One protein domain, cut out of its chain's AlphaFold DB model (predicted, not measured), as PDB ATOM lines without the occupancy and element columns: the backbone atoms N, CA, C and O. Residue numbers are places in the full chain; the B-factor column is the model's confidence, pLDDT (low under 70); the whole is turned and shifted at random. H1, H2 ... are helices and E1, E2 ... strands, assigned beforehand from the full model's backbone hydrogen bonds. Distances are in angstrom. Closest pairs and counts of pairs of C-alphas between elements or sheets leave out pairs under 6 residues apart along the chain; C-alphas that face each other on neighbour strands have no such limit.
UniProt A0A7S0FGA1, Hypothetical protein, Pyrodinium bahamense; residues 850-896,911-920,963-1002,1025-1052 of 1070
ATOM      1  N   VAL A 850      15.632  15.630  32.915       77.31
ATOM      2  CA  VAL A 850      15.002  14.633  33.761       77.31
ATOM      3  C   VAL A 850      15.028  15.194  35.171       77.31
ATOM      4  O   VAL A 850      16.092  15.438  35.725       77.31
ATOM      5  N   ALA A 851      13.858  15.399  35.754       82.75
ATOM      6  CA  ALA A 851      13.717  15.786  37.144       82.75
ATOM      7  C   ALA A 851      13.105  14.644  37.939       82.75
ATOM      8  O   ALA A 851      12.228  13.933  37.449       82.75
ATOM      9  N   TRP A 852      13.570  14.489  39.171       86.31
ATOM     10  CA  TRP A 852      13.081  13.487  40.102       86.31
ATOM     11  C   TRP A 852      12.362  14.192  41.248       86.31
ATOM     12  O   TRP A 852      12.944  15.030  41.932       86.31
ATOM     13  N   ILE A 853      11.083  13.872  41.441       87.44
ATOM     14  CA  ILE A 853      10.251  14.430  42.508       87.44
ATOM     15  C   ILE A 853       9.907  13.296  43.483       87.44
ATOM     16  O   ILE A 853       9.173  12.378  43.102       87.44
ATOM     17  N   PRO A 854      10.407  13.328  44.732       87.00
ATOM     18  CA  PRO A 854      10.125  12.276  45.699       87.00
ATOM     19  C   PRO A 854       8.668  12.360  46.158       87.00
ATOM     20  O   PRO A 854       8.174  13.446  46.486       87.00
ATOM     21  N   LEU A 855       7.989  11.214  46.245       86.12
ATOM     22  CA  LEU A 855       6.606  11.103  46.734       86.12
ATOM     23  C   LEU A 855       6.525  10.994  48.270       86.12
ATOM     24  O   LEU A 855       5.660  10.301  48.817       86.12
ATOM     25  N   THR A 856       7.412  11.700  48.977       73.12
ATOM     26  CA  THR A 856       7.446  11.747  50.444       73.12
ATOM     27  C   THR A 856       6.112  12.234  51.018       73.12
ATOM     28  O   THR A 856       5.450  13.120  50.475       73.12
ATOM     29  N   GLY A 857       5.663  11.598  52.104       67.44
ATOM     30  CA  GLY A 857       4.412  11.934  52.800       67.44
ATOM     31  C   GLY A 857       3.117  11.513  52.090       67.44
ATOM     32  O   GLY A 857       2.087  11.389  52.753       67.44
ATOM     33  N   CYS A 858       3.156  11.232  50.784       60.38
ATOM     34  CA  CYS A 858       2.010  10.694  50.051       60.38
ATOM     35  C   CYS A 858       1.939   9.173  50.209       60.38
ATOM     36  O   CYS A 858       0.887   8.627  50.531       60.38
ATOM     37  N   VAL A 859       3.069   8.482  50.018       60.66
ATOM     38  CA  VAL A 859       3.077   7.025  49.845       60.66
ATOM     39  C   VAL A 859       4.309   6.440  50.521       60.66
ATOM     40  O   VAL A 859       5.434   6.820  50.216       60.66
ATOM     41  N   MET A 860       4.093   5.539  51.478       57.06
ATOM     42  CA  MET A 860       5.170   4.892  52.228       57.06
ATOM     43  C   MET A 860       5.497   3.504  51.658       57.06
ATOM     44  O   MET A 860       4.600   2.670  51.501       57.06
ATOM     45  N   VAL A 861       6.808   3.281  51.527       58.53
ATOM     46  CA  VAL A 861       7.585   2.035  51.403       58.53
ATOM     47  C   VAL A 861       7.652   1.368  50.021       58.53
ATOM     48  O   VAL A 861       6.689   0.786  49.516       58.53
ATOM     49  N   GLU A 862       8.863   1.393  49.470       52.50
ATOM     50  CA  GLU A 862       9.411   0.455  48.488       52.50
ATOM     51  C   GLU A 862       9.068  -1.003  48.875       52.50
ATOM     52  O   GLU A 862       9.207  -1.412  50.026       52.50
ATOM     53  N   GLY A 863       8.497  -1.773  47.943       67.31
ATOM     54  CA  GLY A 863       7.923  -3.107  48.205       67.31
ATOM     55  C   GLY A 863       6.386  -3.167  48.221       67.31
ATOM     56  O   GLY A 863       5.808  -4.256  48.254       67.31
ATOM     57  N   ARG A 864       5.696  -2.022  48.141       78.44
ATOM     58  CA  ARG A 864       4.265  -1.942  47.786       78.44
ATOM     59  C   ARG A 864       4.101  -1.553  46.322       78.44
ATOM     60  O   ARG A 864       4.972  -0.896  45.767       78.44
ATOM     61  N   ALA A 865       2.977  -1.929  45.708       80.94
ATOM     62  CA  ALA A 865       2.678  -1.543  44.329       80.94
ATOM     63  C   ALA A 865       2.738  -0.007  44.148       80.94
ATOM     64  O   ALA A 865       2.357   0.714  45.078       80.94
ATOM     65  N   PRO A 866       3.171   0.494  42.972       82.75
ATOM     66  CA  PRO A 866       3.206   1.923  42.693       82.75
ATOM     67  C   PRO A 866       1.838   2.580  42.956       82.75
ATOM     68  O   PRO A 866       0.807   2.024  42.563       82.75
ATOM     69  N   PRO A 867       1.793   3.767  43.577       88.81
ATOM     70  CA  PRO A 867       0.557   4.446  43.973       88.81
ATOM     71  C   PRO A 867      -0.099   5.195  42.803       88.81
ATOM     72  O   PRO A 867      -0.201   6.420  42.792       88.81
ATOM     73  N   VAL A 868      -0.508   4.454  41.772       90.00
ATOM     74  CA  VAL A 868      -0.971   4.995  40.477       90.00
ATOM     75  C   VAL A 868      -2.085   6.037  40.635       90.00
ATOM     76  O   VAL A 868      -2.040   7.068  39.970       90.00
ATOM     77  N   GLU A 869      -3.049   5.802  41.526       91.06
ATOM     78  CA  GLU A 869      -4.190   6.706  41.750       91.06
ATOM     79  C   GLU A 869      -3.765   8.055  42.353       91.06
ATOM     80  O   GLU A 869      -4.225   9.116  41.917       91.06
ATOM     81  N   ASP A 870      -2.834   8.033  43.311       91.44
ATOM     82  CA  ASP A 870      -2.282   9.253  43.901       91.44
ATOM     83  C   ASP A 870      -1.508  10.045  42.844       91.44
ATOM     84  O   ASP A 870      -1.653  11.260  42.750       91.44
ATOM     85  N   ILE A 871      -0.738   9.363  41.993       92.25
ATOM     86  CA  ILE A 871       0.040   9.992  40.916       92.25
ATOM     87  C   ILE A 871      -0.867  10.637  39.870       92.25
ATOM     88  O   ILE A 871      -0.618  11.767  39.452       92.25
ATOM     89  N   GLU A 872      -1.937   9.955  39.457       94.31
ATOM     90  CA  GLU A 872      -2.936  10.531  38.554       94.31
ATOM     91  C   GLU A 872      -3.559  11.789  39.160       94.31
ATOM     92  O   GLU A 872      -3.706  12.796  38.466       94.31
ATOM     93  N   THR A 873      -3.834  11.768  40.464       94.50
ATOM     94  CA  THR A 873      -4.328  12.939  41.194       94.50
ATOM     95  C   THR A 873      -3.292  14.069  41.216       94.50
ATOM     96  O   THR A 873      -3.648  15.220  40.964       94.50
ATOM     97  N   ILE A 874      -2.010  13.765  41.449       94.38
ATOM     98  CA  ILE A 874      -0.908  14.744  41.407       94.38
ATOM     99  C   ILE A 874      -0.825  15.407  40.028       94.38
ATOM    100  O   ILE A 874      -0.777  16.633  39.942       94.38
ATOM    101  N   ILE A 875      -0.844  14.616  38.954       95.38
ATOM    102  CA  ILE A 875      -0.755  15.114  37.575       95.38
ATOM    103  C   ILE A 875      -1.983  15.960  37.219       95.38
ATOM    104  O   ILE A 875      -1.838  17.023  36.617       95.38
ATOM    105  N   GLN A 876      -3.184  15.534  37.614       95.44
ATOM    106  CA  GLN A 876      -4.411  16.305  37.393       95.44
ATOM    107  C   GLN A 876      -4.397  17.639  38.141       95.44
ATOM    108  O   GLN A 876      -4.801  18.652  37.574       95.44
ATOM    109  N   LEU A 877      -3.909  17.660  39.385       94.19
ATOM    110  CA  LEU A 877      -3.741  18.896  40.148       94.19
ATOM    111  C   LEU A 877      -2.711  19.814  39.491       94.19
ATOM    112  O   LEU A 877      -3.006  20.987  39.310       94.19
ATOM    113  N   ALA A 878      -1.562  19.285  39.061       93.88
ATOM    114  CA  ALA A 878      -0.540  20.060  38.359       93.88
ATOM    115  C   ALA A 878      -1.087  20.696  37.068       93.88
ATOM    116  O   ALA A 878      -0.899  21.886  36.821       93.88
ATOM    117  N   ILE A 879      -1.837  19.927  36.274       94.88
ATOM    118  CA  ILE A 879      -2.531  20.425  35.080       94.88
ATOM    119  C   ILE A 879      -3.575  21.486  35.454       94.88
ATOM    120  O   ILE A 879      -3.639  22.530  34.809       94.88
ATOM    121  N   GLY A 880      -4.364  21.264  36.507       93.06
ATOM    122  CA  GLY A 880      -5.357  22.229  36.986       93.06
ATOM    123  C   GLY A 880      -4.729  23.545  37.458       93.06
ATOM    124  O   GLY A 880      -5.198  24.617  37.085       93.06
ATOM    125  N   PHE A 881      -3.635  23.469  38.218       90.00
ATOM    126  CA  PHE A 881      -2.869  24.623  38.691       90.00
ATOM    127  C   PHE A 881      -2.214  25.405  37.548       90.00
ATOM    128  O   PHE A 881      -2.023  26.610  37.671       90.00
ATOM    129  N   SER A 882      -1.943  24.758  36.411       92.31
ATOM    130  CA  SER A 882      -1.356  25.409  35.234       92.31
ATOM    131  C   SER A 882      -2.276  26.408  34.521       92.31
ATOM    132  O   SER A 882      -1.838  27.059  33.575       92.31
ATOM    133  N   GLY A 883      -3.561  26.494  34.893       88.94
ATOM    134  CA  GLY A 883      -4.521  27.373  34.215       88.94
ATOM    135  C   GLY A 883      -4.759  27.010  32.743       88.94
ATOM    136  O   GLY A 883      -5.119  27.874  31.953       88.94
ATOM    137  N   GLY A 884      -4.535  25.746  32.364       89.81
ATOM    138  CA  GLY A 884      -4.673  25.254  30.988       89.81
ATOM    139  C   GLY A 884      -3.382  25.256  30.165       89.81
ATOM    140  O   GLY A 884      -3.404  24.789  29.028       89.81
ATOM    141  N   HIS A 885      -2.257  25.718  30.723       89.00
ATOM    142  CA  HIS A 885      -0.963  25.723  30.032       89.00
ATOM    143  C   HIS A 885      -0.430  24.310  29.741       89.00
ATOM    144  O   HIS A 885       0.212  24.092  28.715       89.00
ATOM    145  N   PHE A 886      -0.726  23.333  30.603       94.19
ATOM    146  CA  PHE A 886      -0.418  21.926  30.356       94.19
ATOM    147  C   PHE A 886      -1.681  21.115  30.112       94.19
ATOM    148  O   PHE A 886      -2.722  21.337  30.727       94.19
ATOM    149  N   ARG A 887      -1.571  20.099  29.257       93.31
ATOM    150  CA  ARG A 887      -2.630  19.114  29.034       93.31
ATOM    151  C   ARG A 887      -2.057  17.708  28.976       93.31
ATOM    152  O   ARG A 887      -0.957  17.484  28.483       93.31
ATOM    153  N   GLN A 888      -2.831  16.741  29.452       92.62
ATOM    154  CA  GLN A 888      -2.477  15.333  29.346       92.62
ATOM    155  C   GLN A 888      -2.736  14.811  27.919       92.62
ATOM    156  O   GLN A 888      -3.860  14.873  27.421       92.62
ATOM    157  N   ASP A 889      -1.705  14.245  27.291       88.31
ATOM    158  CA  ASP A 889      -1.699  13.633  25.945       88.31
ATOM    159  C   ASP A 889      -1.876  12.096  26.010       88.31
ATOM    160  O   ASP A 889      -1.493  11.333  25.123       88.31
ATOM    161  N   GLY A 890      -2.470  11.623  27.110       81.31
ATOM    162  CA  GLY A 890      -2.801  10.223  27.368       81.31
ATOM    163  C   GLY A 890      -1.924   9.533  28.417       81.31
ATOM    164  O   GLY A 890      -0.900  10.046  28.866       81.31
ATOM    165  N   VAL A 891      -2.365   8.336  28.812       79.44
ATOM    166  CA  VAL A 891      -1.635   7.411  29.694       79.44
ATOM    167  C   VAL A 891      -1.215   6.210  28.866       79.44
ATOM    168  O   VAL A 891      -2.039   5.607  28.173       79.44
ATOM    169  N   ARG A 892       0.062   5.841  28.936       73.94
ATOM    170  CA  ARG A 892       0.560   4.592  28.367       73.94
ATOM    171  C   ARG A 892       0.964   3.668  29.507       73.94
ATOM    172  O   ARG A 892       1.925   3.925  30.219       73.94
ATOM    173  N   ARG A 893       0.262   2.540  29.637       66.25
ATOM    174  CA  ARG A 893       0.841   1.362  30.291       66.25
ATOM    175  C   ARG A 893       1.791   0.724  29.296       66.25
ATOM    176  O   ARG A 893       1.345   0.179  28.284       66.25
ATOM    177  N   ARG A 894       3.091   0.846  29.535       59.00
ATOM    178  CA  ARG A 894       4.089   0.248  28.658       59.00
ATOM    179  C   ARG A 894       4.463  -1.123  29.203       59.00
ATOM    180  O   ARG A 894       5.412  -1.251  29.957       59.00
ATOM    181  N   CYS A 895       3.734  -2.152  28.779       47.53
ATOM    182  CA  CYS A 895       4.186  -3.527  28.975       47.53
ATOM    183  C   CYS A 895       5.281  -3.861  27.950       47.53
ATOM    184  O   CYS A 895       5.085  -3.675  26.745       47.53
ATOM    185  N   ARG A 896       6.387  -4.421  28.452       50.19
ATOM    186  CA  ARG A 896       7.536  -5.006  27.735       50.19
ATOM    187  C   ARG A 896       8.482  -4.033  27.024       50.19
ATOM    188  O   ARG A 896       8.291  -3.652  25.866       50.19
ATOM    189  N   HIS A 911       4.220   2.762  34.813       85.88
ATOM    190  CA  HIS A 911       3.213   3.657  34.243       85.88
ATOM    191  C   HIS A 911       3.866   4.932  33.717       85.88
ATOM    192  O   HIS A 911       4.738   5.512  34.364       85.88
ATOM    193  N   GLU A 912       3.430   5.363  32.532       90.62
ATOM    194  CA  GLU A 912       3.949   6.540  31.842       90.62
ATOM    195  C   GLU A 912       2.794   7.479  31.458       90.62
ATOM    196  O   GLU A 912       1.842   7.088  30.772       90.62
ATOM    197  N   TRP A 913       2.889   8.737  31.881       94.06
ATOM    198  CA  TRP A 913       1.954   9.807  31.538       94.06
ATOM    199  C   TRP A 913       2.631  10.791  30.593       94.06
ATOM    200  O   TRP A 913       3.749  11.234  30.846       94.06
ATOM    201  N   HIS A 914       1.946  11.164  29.514       92.50
ATOM    202  CA  HIS A 914       2.436  12.189  28.600       92.50
ATOM    203  C   HIS A 914       1.713  13.509  28.848       92.50
ATOM    204  O   HIS A 914       0.482  13.545  28.910       92.50
ATOM    205  N   ILE A 915       2.476  14.591  28.972       93.31
ATOM    206  CA  ILE A 915       1.979  15.954  29.181       93.31
ATOM    207  C   ILE A 915       2.512  16.822  28.038       93.31
ATOM    208  O   ILE A 915       3.636  16.615  27.591       93.31
ATOM    209  N   ILE A 916       1.718  17.755  27.527       92.44
ATOM    210  CA  ILE A 916       2.099  18.672  26.443       92.44
ATOM    211  C   ILE A 916       1.791  20.115  26.838       92.44
ATOM    212  O   ILE A 916       0.873  20.334  27.634       92.44
ATOM    213  N   THR A 917       2.537  21.079  26.298       90.69
ATOM    214  CA  THR A 917       2.177  22.501  26.408       90.69
ATOM    215  C   THR A 917       1.044  22.849  25.445       90.69
ATOM    216  O   THR A 917       0.990  22.362  24.311       90.69
ATOM    217  N   CYS A 918       0.119  23.685  25.908       88.00
ATOM    218  CA  CYS A 918      -0.938  24.285  25.106       88.00
ATOM    219  C   CYS A 918      -0.576  25.749  24.834       88.00
ATOM    220  O   CYS A 918      -0.436  26.530  25.775       88.00
ATOM    221  N   ASP A 919      -0.486  26.133  23.560       77.94
ATOM    222  CA  ASP A 919      -0.491  27.546  23.177       77.94
ATOM    223  C   ASP A 919      -1.925  28.070  23.293       77.94
ATOM    224  O   ASP A 919      -2.743  27.913  22.383       77.94
ATOM    225  N   THR A 920      -2.249  28.667  24.439       64.50
ATOM    226  CA  THR A 920      -3.583  29.219  24.713       64.50
ATOM    227  C   THR A 920      -3.968  30.315  23.715       64.50
ATOM    228  O   THR A 920      -5.125  30.381  23.303       64.50
ATOM    229  N   ARG A 963      -0.529  19.907  14.203       56.62
ATOM    230  CA  ARG A 963      -0.083  20.878  15.205       56.62
ATOM    231  C   ARG A 963       1.351  20.573  15.616       56.62
ATOM    232  O   ARG A 963       1.673  19.450  15.999       56.62
ATOM    233  N   LEU A 964       2.211  21.578  15.497       58.97
ATOM    234  CA  LEU A 964       3.565  21.532  16.022       58.97
ATOM    235  C   LEU A 964       3.440  21.588  17.549       58.97
ATOM    236  O   LEU A 964       3.083  22.623  18.097       58.97
ATOM    237  N   VAL A 965       3.629  20.457  18.230       63.12
ATOM    238  CA  VAL A 965       3.680  20.443  19.697       63.12
ATOM    239  C   VAL A 965       5.107  20.800  20.086       63.12
ATOM    240  O   VAL A 965       6.016  20.006  19.831       63.12
ATOM    241  N   LEU A 966       5.280  22.009  20.626       68.44
ATOM    242  CA  LEU A 966       6.584  22.585  20.956       68.44
ATOM    243  C   LEU A 966       7.248  21.821  22.106       68.44
ATOM    244  O   LEU A 966       8.366  21.348  21.930       68.44
ATOM    245  N   ASP A 967       6.521  21.565  23.200       82.50
ATOM    246  CA  ASP A 967       7.052  20.818  24.343       82.50
ATOM    247  C   ASP A 967       6.187  19.622  24.724       82.50
ATOM    248  O   ASP A 967       4.959  19.693  24.845       82.50
ATOM    249  N   ARG A 968       6.860  18.492  24.947       88.81
ATOM    250  CA  ARG A 968       6.254  17.261  25.446       88.81
ATOM    251  C   ARG A 968       7.033  16.785  26.657       88.81
ATOM    252  O   ARG A 968       8.252  16.864  26.697       88.81
ATOM    253  N   PHE A 969       6.335  16.214  27.619       92.00
ATOM    254  CA  PHE A 969       6.909  15.677  28.839       92.00
ATOM    255  C   PHE A 969       6.391  14.265  29.071       92.00
ATOM    256  O   PHE A 969       5.286  13.898  28.667       92.00
ATOM    257  N   CYS A 970       7.218  13.466  29.715       91.69
ATOM    258  CA  CYS A 970       6.964  12.100  30.117       91.69
ATOM    259  C   CYS A 970       7.133  12.044  31.631       91.69
ATOM    260  O   CYS A 970       8.222  12.300  32.131       91.69
ATOM    261  N   VAL A 971       6.066  11.743  32.360       92.19
ATOM    262  CA  VAL A 971       6.125  11.489  33.799       92.19
ATOM    263  C   VAL A 971       6.067   9.981  33.993       92.19
ATOM    264  O   VAL A 971       5.192   9.323  33.435       92.19
ATOM    265  N   GLN A 972       7.003   9.426  34.750       91.31
ATOM    266  CA  GLN A 972       7.063   8.006  35.099       91.31
ATOM    267  C   GLN A 972       7.092   7.876  36.616       91.31
ATOM    268  O   GLN A 972       7.577   8.784  37.290       91.31
ATOM    269  N   VAL A 973       6.615   6.753  37.151       88.69
ATOM    270  CA  VAL A 973       6.885   6.392  38.547       88.69
ATOM    271  C   VAL A 973       7.757   5.167  38.631       88.69
ATOM    272  O   VAL A 973       7.441   4.145  38.030       88.69
ATOM    273  N   LEU A 974       8.855   5.322  39.366       85.00
ATOM    274  CA  LEU A 974       9.934   4.353  39.497       85.00
ATOM    275  C   LEU A 974      10.497   4.422  40.926       85.00
ATOM    276  O   LEU A 974      10.431   5.477  41.570       85.00
ATOM    277  N   SER A 975      11.042   3.312  41.419       79.38
ATOM    278  CA  SER A 975      12.073   3.351  42.458       79.38
ATOM    279  C   SER A 975      13.320   3.979  41.836       79.38
ATOM    280  O   SER A 975      13.604   3.789  40.650       79.38
ATOM    281  N   LYS A 976      14.027   4.809  42.599       76.44
ATOM    282  CA  LYS A 976      15.291   5.380  42.135       76.44
ATOM    283  C   LYS A 976      16.395   4.447  42.625       76.44
ATOM    284  O   LYS A 976      16.597   4.356  43.827       76.44
ATOM    285  N   GLU A 977      17.025   3.722  41.705       65.00
ATOM    286  CA  GLU A 977      18.098   2.766  42.030       65.00
ATOM    287  C   GLU A 977      19.360   3.501  42.511       65.00
ATOM    288  O   GLU A 977      19.942   3.133  43.528       65.00
ATOM    289  N   ASP A 978      19.702   4.610  41.847       57.06
ATOM    290  CA  ASP A 978      20.845   5.464  42.183       57.06
ATOM    291  C   ASP A 978      20.385   6.660  43.036       57.06
ATOM    292  O   ASP A 978      20.070   7.747  42.527       57.06
ATOM    293  N   LEU A 979      20.283   6.440  44.346       56.47
ATOM    294  CA  LEU A 979      20.014   7.498  45.321       56.47
ATOM    295  C   LEU A 979      21.321   8.186  45.722       56.47
ATOM    296  O   LEU A 979      22.279   7.528  46.117       56.47
ATOM    297  N   GLY A 980      21.349   9.517  45.652       58.56
ATOM    298  CA  GLY A 980      22.413  10.296  46.291       58.56
ATOM    299  C   GLY A 980      22.338  10.186  47.819       58.56
ATOM    300  O   GLY A 980      21.276   9.883  48.356       58.56
ATOM    301  N   GLU A 981      23.436  10.482  48.527       46.22
ATOM    302  CA  GLU A 981      23.520  10.350  49.999       46.22
ATOM    303  C   GLU A 981      22.405  11.101  50.755       46.22
ATOM    304  O   GLU A 981      21.925  10.628  51.782       46.22
ATOM    305  N   ASP A 982      21.935  12.230  50.212       51.62
ATOM    306  CA  ASP A 982      20.878  13.063  50.807       51.62
ATOM    307  C   ASP A 982      19.450  12.703  50.341       51.62
ATOM    308  O   ASP A 982      18.485  13.409  50.656       51.62
ATOM    309  N   GLU A 983      19.281  11.690  49.490       71.69
ATOM    310  CA  GLU A 983      17.979  11.373  48.909       71.69
ATOM    311  C   GLU A 983      17.215  10.335  49.747       71.69
ATOM    312  O   GLU A 983      17.787   9.337  50.183       71.69
ATOM    313  N   PRO A 984      15.902  10.530  49.982       69.00
ATOM    314  CA  PRO A 984      15.121   9.598  50.783       69.00
ATOM    315  C   PRO A 984      15.086   8.209  50.131       69.00
ATOM    316  O   PRO A 984      14.614   8.052  49.004       69.00
ATOM    317  N   THR A 985      15.547   7.199  50.869       77.50
ATOM    318  CA  THR A 985      15.443   5.781  50.501       77.50
ATOM    319  C   THR A 985      14.042   5.241  50.787       77.50
ATOM    320  O   THR A 985      13.288   5.792  51.596       77.50
ATOM    321  N   GLY A 986      13.646   4.160  50.108       81.00
ATOM    322  CA  GLY A 986      12.378   3.489  50.392       81.00
ATOM    323  C   GLY A 986      11.122   4.239  49.927       81.00
ATOM    324  O   GLY A 986      10.025   3.930  50.403       81.00
ATOM    325  N   VAL A 987      11.243   5.222  49.028       84.25
ATOM    326  CA  VAL A 987      10.109   5.994  48.489       84.25
ATOM    327  C   VAL A 987       9.992   5.850  46.975       84.25
ATOM    328  O   VAL A 987      10.977   5.669  46.265       84.25
ATOM    329  N   TRP A 988       8.766   5.981  46.468       86.12
ATOM    330  CA  TRP A 988       8.516   6.111  45.035       86.12
ATOM    331  C   TRP A 988       8.886   7.516  44.544       86.12
ATOM    332  O   TRP A 988       8.667   8.509  45.245       86.12
ATOM    333  N   TRP A 989       9.376   7.607  43.309       90.38
ATOM    334  CA  TRP A 989       9.753   8.871  42.688       90.38
ATOM    335  C   TRP A 989       8.983   9.119  41.396       90.38
ATOM    336  O   TRP A 989       8.777   8.209  40.596       90.38
ATOM    337  N   LEU A 990       8.604  10.378  41.164       92.19
ATOM    338  CA  LEU A 990       8.155  10.852  39.859       92.19
ATOM    339  C   LEU A 990       9.369  11.270  39.039       92.19
ATOM    340  O   LEU A 990      10.040  12.247  39.364       92.19
ATOM    341  N   ARG A 991       9.617  10.563  37.943       90.50
ATOM    342  CA  ARG A 991      10.612  10.927  36.942       90.50
ATOM    343  C   ARG A 991       9.948  11.734  35.835       90.50
ATOM    344  O   ARG A 991       9.183  11.185  35.049       90.50
ATOM    345  N   VAL A 992      10.255  13.020  35.745       91.50
ATOM    346  CA  VAL A 992       9.737  13.941  34.729       91.50
ATOM    347  C   VAL A 992      10.802  14.142  33.668       91.50
ATOM    348  O   VAL A 992      11.817  14.768  33.933       91.50
ATOM    349  N   LYS A 993      10.584  13.629  32.465       89.31
ATOM    350  CA  LYS A 993      11.493  13.734  31.328       89.31
ATOM    351  C   LYS A 993      10.908  14.652  30.259       89.31
ATOM    352  O   LYS A 993       9.823  14.374  29.753       89.31
ATOM    353  N   TRP A 994      11.627  15.694  29.861       88.38
ATOM    354  CA  TRP A 994      11.303  16.435  28.643       88.38
ATOM    355  C   TRP A 994      11.583  15.569  27.410       88.38
ATOM    356  O   TRP A 994      12.576  14.839  27.326       88.38
ATOM    357  N   LEU A 995      10.663  15.610  26.456       82.81
ATOM    358  CA  LEU A 995      10.731  14.910  25.190       82.81
ATOM    359  C   LEU A 995      10.846  15.958  24.075       82.81
ATOM    360  O   LEU A 995      10.019  16.869  24.033       82.81
ATOM    361  N   PRO A 996      11.797  15.802  23.136       72.88
ATOM    362  CA  PRO A 996      11.936  16.719  22.013       72.88
ATOM    363  C   PRO A 996      10.634  16.878  21.219       72.88
ATOM    364  O   PRO A 996       9.882  15.907  21.044       72.88
ATOM    365  N   ALA A 997      10.415  18.082  20.679       71.62
ATOM    366  CA  ALA A 997       9.303  18.386  19.786       71.62
ATOM    367  C   ALA A 997       9.187  17.333  18.670       71.62
ATOM    368  O   ALA A 997      10.157  16.996  17.983       71.62
ATOM    369  N   MET A 998       7.980  16.806  18.463       62.72
ATOM    370  CA  MET A 998       7.710  15.883  17.365       62.72
ATOM    371  C   MET A 998       7.023  16.623  16.224       62.72
ATOM    372  O   MET A 998       5.861  17.004  16.338       62.72
ATOM    373  N   VAL A 999       7.696  16.733  15.077       59.62
ATOM    374  CA  VAL A 999       7.037  17.148  13.833       59.62
ATOM    375  C   VAL A 999       6.295  15.940  13.259       59.62
ATOM    376  O   VAL A 999       6.898  14.994  12.743       59.62
ATOM    377  N   ALA A1000       4.971  15.933  13.376       47.31
ATOM    378  CA  ALA A1000       4.139  14.875  12.818       47.31
ATOM    379  C   ALA A1000       4.204  14.892  11.275       47.31
ATOM    380  O   ALA A1000       3.801  15.862  10.645       47.31
ATOM    381  N   GLY A1001       4.705  13.816  10.646       48.22
ATOM    382  CA  GLY A1001       4.602  13.647   9.184       48.22
ATOM    383  C   GLY A1001       5.716  12.885   8.459       48.22
ATOM    384  O   GLY A1001       5.482  12.426   7.345       48.22
ATOM    385  N   LYS A1002       6.897  12.673   9.054       46.75
ATOM    386  CA  LYS A1002       7.967  11.860   8.436       46.75
ATOM    387  C   LYS A1002       8.362  10.711   9.349       46.75
ATOM    388  O   LYS A1002       9.112  10.893  10.298       46.75
ATOM    389  N   CYS A1025      13.217  26.194  28.147       54.72
ATOM    390  CA  CYS A1025      13.149  25.404  29.390       54.72
ATOM    391  C   CYS A1025      12.015  25.825  30.345       54.72
ATOM    392  O   CYS A1025      11.772  25.132  31.341       54.72
ATOM    393  N   GLY A1026      11.313  26.933  30.067       71.69
ATOM    394  CA  GLY A1026      10.286  27.483  30.960       71.69
ATOM    395  C   GLY A1026       9.163  26.489  31.275       71.69
ATOM    396  O   GLY A1026       8.804  26.305  32.438       71.69
ATOM    397  N   GLY A1027       8.678  25.764  30.261       82.50
ATOM    398  CA  GLY A1027       7.637  24.750  30.438       82.50
ATOM    399  C   GLY A1027       8.085  23.567  31.305       82.50
ATOM    400  O   GLY A1027       7.308  23.051  32.105       82.50
ATOM    401  N   PHE A1028       9.352  23.153  31.212       84.94
ATOM    402  CA  PHE A1028       9.869  22.030  31.999       84.94
ATOM    403  C   PHE A1028       9.965  22.361  33.489       84.94
ATOM    404  O   PHE A1028       9.491  21.585  34.320       84.94
ATOM    405  N   VAL A1029      10.541  23.517  33.826       79.44
ATOM    406  CA  VAL A1029      10.678  23.973  35.219       79.44
ATOM    407  C   VAL A1029       9.303  24.232  35.834       79.44
ATOM    408  O   VAL A1029       9.032  23.777  36.946       79.44
ATOM    409  N   LEU A1030       8.400  24.876  35.086       84.12
ATOM    410  CA  LEU A1030       7.034  25.112  35.543       84.12
ATOM    411  C   LEU A1030       6.299  23.793  35.811       84.12
ATOM    412  O   LEU A1030       5.696  23.637  36.870       84.12
ATOM    413  N   LEU A1031       6.381  22.809  34.908       91.88
ATOM    414  CA  LEU A1031       5.736  21.513  35.122       91.88
ATOM    415  C   LEU A1031       6.272  20.804  36.372       91.88
ATOM    416  O   LEU A1031       5.487  20.236  37.129       91.88
ATOM    417  N   GLN A1032       7.585  20.840  36.617       89.12
ATOM    418  CA  GLN A1032       8.162  20.268  37.836       89.12
ATOM    419  C   GLN A1032       7.596  20.920  39.096       89.12
ATOM    420  O   GLN A1032       7.185  20.214  40.017       89.12
ATOM    421  N   GLN A1033       7.550  22.254  39.123       82.62
ATOM    422  CA  GLN A1033       6.991  23.002  40.241       82.62
ATOM    423  C   GLN A1033       5.526  22.620  40.479       82.62
ATOM    424  O   GLN A1033       5.146  22.300  41.604       82.62
ATOM    425  N   LEU A1034       4.714  22.568  39.422       89.06
ATOM    426  CA  LEU A1034       3.299  22.209  39.528       89.06
ATOM    427  C   LEU A1034       3.095  20.754  39.979       89.06
ATOM    428  O   LEU A1034       2.173  20.469  40.742       89.06
ATOM    429  N   LEU A1035       3.960  19.823  39.560       92.12
ATOM    430  CA  LEU A1035       3.941  18.433  40.034       92.12
ATOM    431  C   LEU A1035       4.315  18.329  41.519       92.12
ATOM    432  O   LEU A1035       3.685  17.568  42.256       92.12
ATOM    433  N   LEU A1036       5.285  19.118  41.988       86.88
ATOM    434  CA  LEU A1036       5.618  19.238  43.413       86.88
ATOM    435  C   LEU A1036       4.453  19.822  44.227       86.88
ATOM    436  O   LEU A1036       4.144  19.332  45.315       86.88
ATOM    437  N   GLU A1037       3.776  20.843  43.702       83.94
ATOM    438  CA  GLU A1037       2.586  21.435  44.323       83.94
ATOM    439  C   GLU A1037       1.424  20.431  44.381       83.94
ATOM    440  O   GLU A1037       0.808  20.258  45.438       83.94
ATOM    441  N   GLY A1038       1.185  19.697  43.290       90.25
ATOM    442  CA  GLY A1038       0.217  18.601  43.229       90.25
ATOM    443  C   GLY A1038       0.507  17.521  44.272       90.25
ATOM    444  O   GLY A1038      -0.386  17.150  45.038       90.25
ATOM    445  N   ARG A1039       1.769  17.086  44.387       92.50
ATOM    446  CA  ARG A1039       2.234  16.163  45.437       92.50
ATOM    447  C   ARG A1039       1.912  16.696  46.832       92.50
ATOM    448  O   ARG A1039       1.331  15.986  47.647       92.50
ATOM    449  N   ASN A1040       2.262  17.947  47.114       83.81
ATOM    450  CA  ASN A1040       2.038  18.567  48.422       83.81
ATOM    451  C   ASN A1040       0.559  18.659  48.806       83.81
ATOM    452  O   ASN A1040       0.208  18.539  49.982       83.81
ATOM    453  N   GLU A1041      -0.326  18.906  47.842       88.38
ATOM    454  CA  GLU A1041      -1.768  18.900  48.082       88.38
ATOM    455  C   GLU A1041      -2.286  17.484  48.373       88.38
ATOM    456  O   GLU A1041      -3.032  17.315  49.341       88.38
ATOM    457  N   VAL A1042      -1.851  16.464  47.623       90.00
ATOM    458  CA  VAL A1042      -2.224  15.060  47.883       90.00
ATOM    459  C   VAL A1042      -1.757  14.608  49.269       90.00
ATOM    460  O   VAL A1042      -2.576  14.115  50.047       90.00
ATOM    461  N   ALA A1043      -0.502  14.880  49.644       84.19
ATOM    462  CA  ALA A1043       0.013  14.596  50.987       84.19
ATOM    463  C   ALA A1043      -0.861  15.229  52.084       84.19
ATOM    464  O   ALA A1043      -1.257  14.565  53.045       84.19
ATOM    465  N   ARG A1044      -1.227  16.512  51.926       83.75
ATOM    466  CA  ARG A1044      -2.080  17.225  52.892       83.75
ATOM    467  C   ARG A1044      -3.491  16.647  52.980       83.75
ATOM    468  O   ARG A1044      -4.075  16.688  54.062       83.75
ATOM    469  N   ARG A1045      -4.065  16.160  51.876       90.62
ATOM    470  CA  ARG A1045      -5.382  15.497  51.881       90.62
ATOM    471  C   ARG A1045      -5.324  14.162  52.613       90.62
ATOM    472  O   ARG A1045      -6.187  13.902  53.449       90.62
ATOM    473  N   LEU A1046      -4.287  13.365  52.361       87.38
ATOM    474  CA  LEU A1046      -4.074  12.086  53.038       87.38
ATOM    475  C   LEU A1046      -3.851  12.267  54.542       87.38
ATOM    476  O   LEU A1046      -4.410  11.517  55.339       87.38
ATOM    477  N   GLU A1047      -3.091  13.283  54.952       83.12
ATOM    478  CA  GLU A1047      -2.883  13.573  56.372       83.12
ATOM    479  C   GLU A1047      -4.170  14.052  57.058       83.12
ATOM    480  O   GLU A1047      -4.503  13.574  58.141       83.12
ATOM    481  N   ARG A1048      -4.958  14.920  56.405       89.25
ATOM    482  CA  ARG A1048      -6.288  15.316  56.904       89.25
ATOM    483  C   ARG A1048      -7.209  14.107  57.077       89.25
ATOM    484  O   ARG A1048      -7.810  13.962  58.138       89.25
ATOM    485  N   ALA A1049      -7.247  13.201  56.100       89.00
ATOM    486  CA  ALA A1049      -8.029  11.970  56.194       89.00
ATOM    487  C   ALA A1049      -7.562  11.073  57.360       89.00
ATOM    488  O   ALA A1049      -8.384  10.556  58.115       89.00
ATOM    489  N   LYS A1050      -6.246  10.933  57.579       87.38
ATOM    490  CA  LYS A1050      -5.701  10.200  58.739       87.38
ATOM    491  C   LYS A1050      -6.088  10.851  60.067       87.38
ATOM    492  O   LYS A1050      -6.404  10.141  61.020       87.38
ATOM    493  N   GLN A1051      -6.064  12.180  60.147       86.62
ATOM    494  CA  GLN A1051      -6.464  12.918  61.347       86.62
ATOM    495  C   GLN A1051      -7.964  12.794  61.630       86.62
ATOM    496  O   GLN A1051      -8.351  12.658  62.790       86.62
ATOM    497  N   GLU A1052      -8.804  12.778  60.595       90.25
ATOM    498  CA  GLU A1052     -10.243  12.533  60.730       90.25
ATOM    499  C   GLU A1052     -10.541  11.118  61.230       90.25
ATOM    500  O   GLU A1052     -11.368  10.958  62.123       90.25
TER     501      GLU A1052
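Overview. This is residues 850 to 896, 911 to 920, 963 to 1002 and 1025 to 1052 of the 1070 residues of the protein "Hypothetical protein" of Pyrodinium bahamense (UniProt A0A7S0FGA1). Two helices, H1 and H2, cross each other over one face of a strongly twisted sheet of five strands, making two layers, helices on one face and the other face bare of named helices. The longer helix, H2, packs on the sheet with residues 1025 to 1039. There are 125 residues printed, with E1, H1, E2, E3, E4, E5 and H2 in chain order; the sheet's order is E1 - E5 - E4 - E3 - E2, all antiparallel, and the class is mixed, helices and strands. The whole is compact, with a radius of gyration of the C-alphas of 15.1 A, and spans 49 by 32 by 28 A.

Arrangement. Start at edge strand E1, residues 850 to 854; beside it is E5, residues 988 to 995, with N 851 and O 992 within hydrogen-bond range at 2.8 A. E5 forms a hairpin with E4, residues 968 to 975, where N 995 and O 968 are 2.7 A apart. Next are E3, residues 911 to 917, with N 969 and O 915 at 2.7 A, and edge strand E2, residues 886 to 894, with N 889 and O 914 at 2.8 A. H1, residues 868 to 881, is on the sheet at a height of 8.7 A, along the strands, at 6 degrees to E3 on the local plane. On the same face, H2, residues 1025 to 1052, touches H1 with residues 1031 to 1042 alone; the closest C-alphas, of Ile 874 and Gly 1038, are 4.4 A apart, at a steep tilt of 59 degrees, opposite ways. In H1 and H2 every O i to N i+4 pair is within hydrogen-bond range.

Along the chain. Find C-alpha 850 at (15.002, 14.633, 33.761), where E1 begins. H1 runs 19.8 A, E2 22.2 A, E3 20.4 A, E4 22.7 A and E5 21.8 A. H2 runs 41.2 A to C-alpha 1052 at (-10.243, 12.533, 60.730).

Size, cuts and confidence. Cuts leave C-alpha gaps of 11.7 A from 896 to 911, 13.1 A from 920 to 963 and 25.5 A from 1002 to 1025. The links E1 to H1 and E4 to E5 are long. Look for pLDDT under 70 at 29 residues, among them 857 to 863 and 998 to 1002.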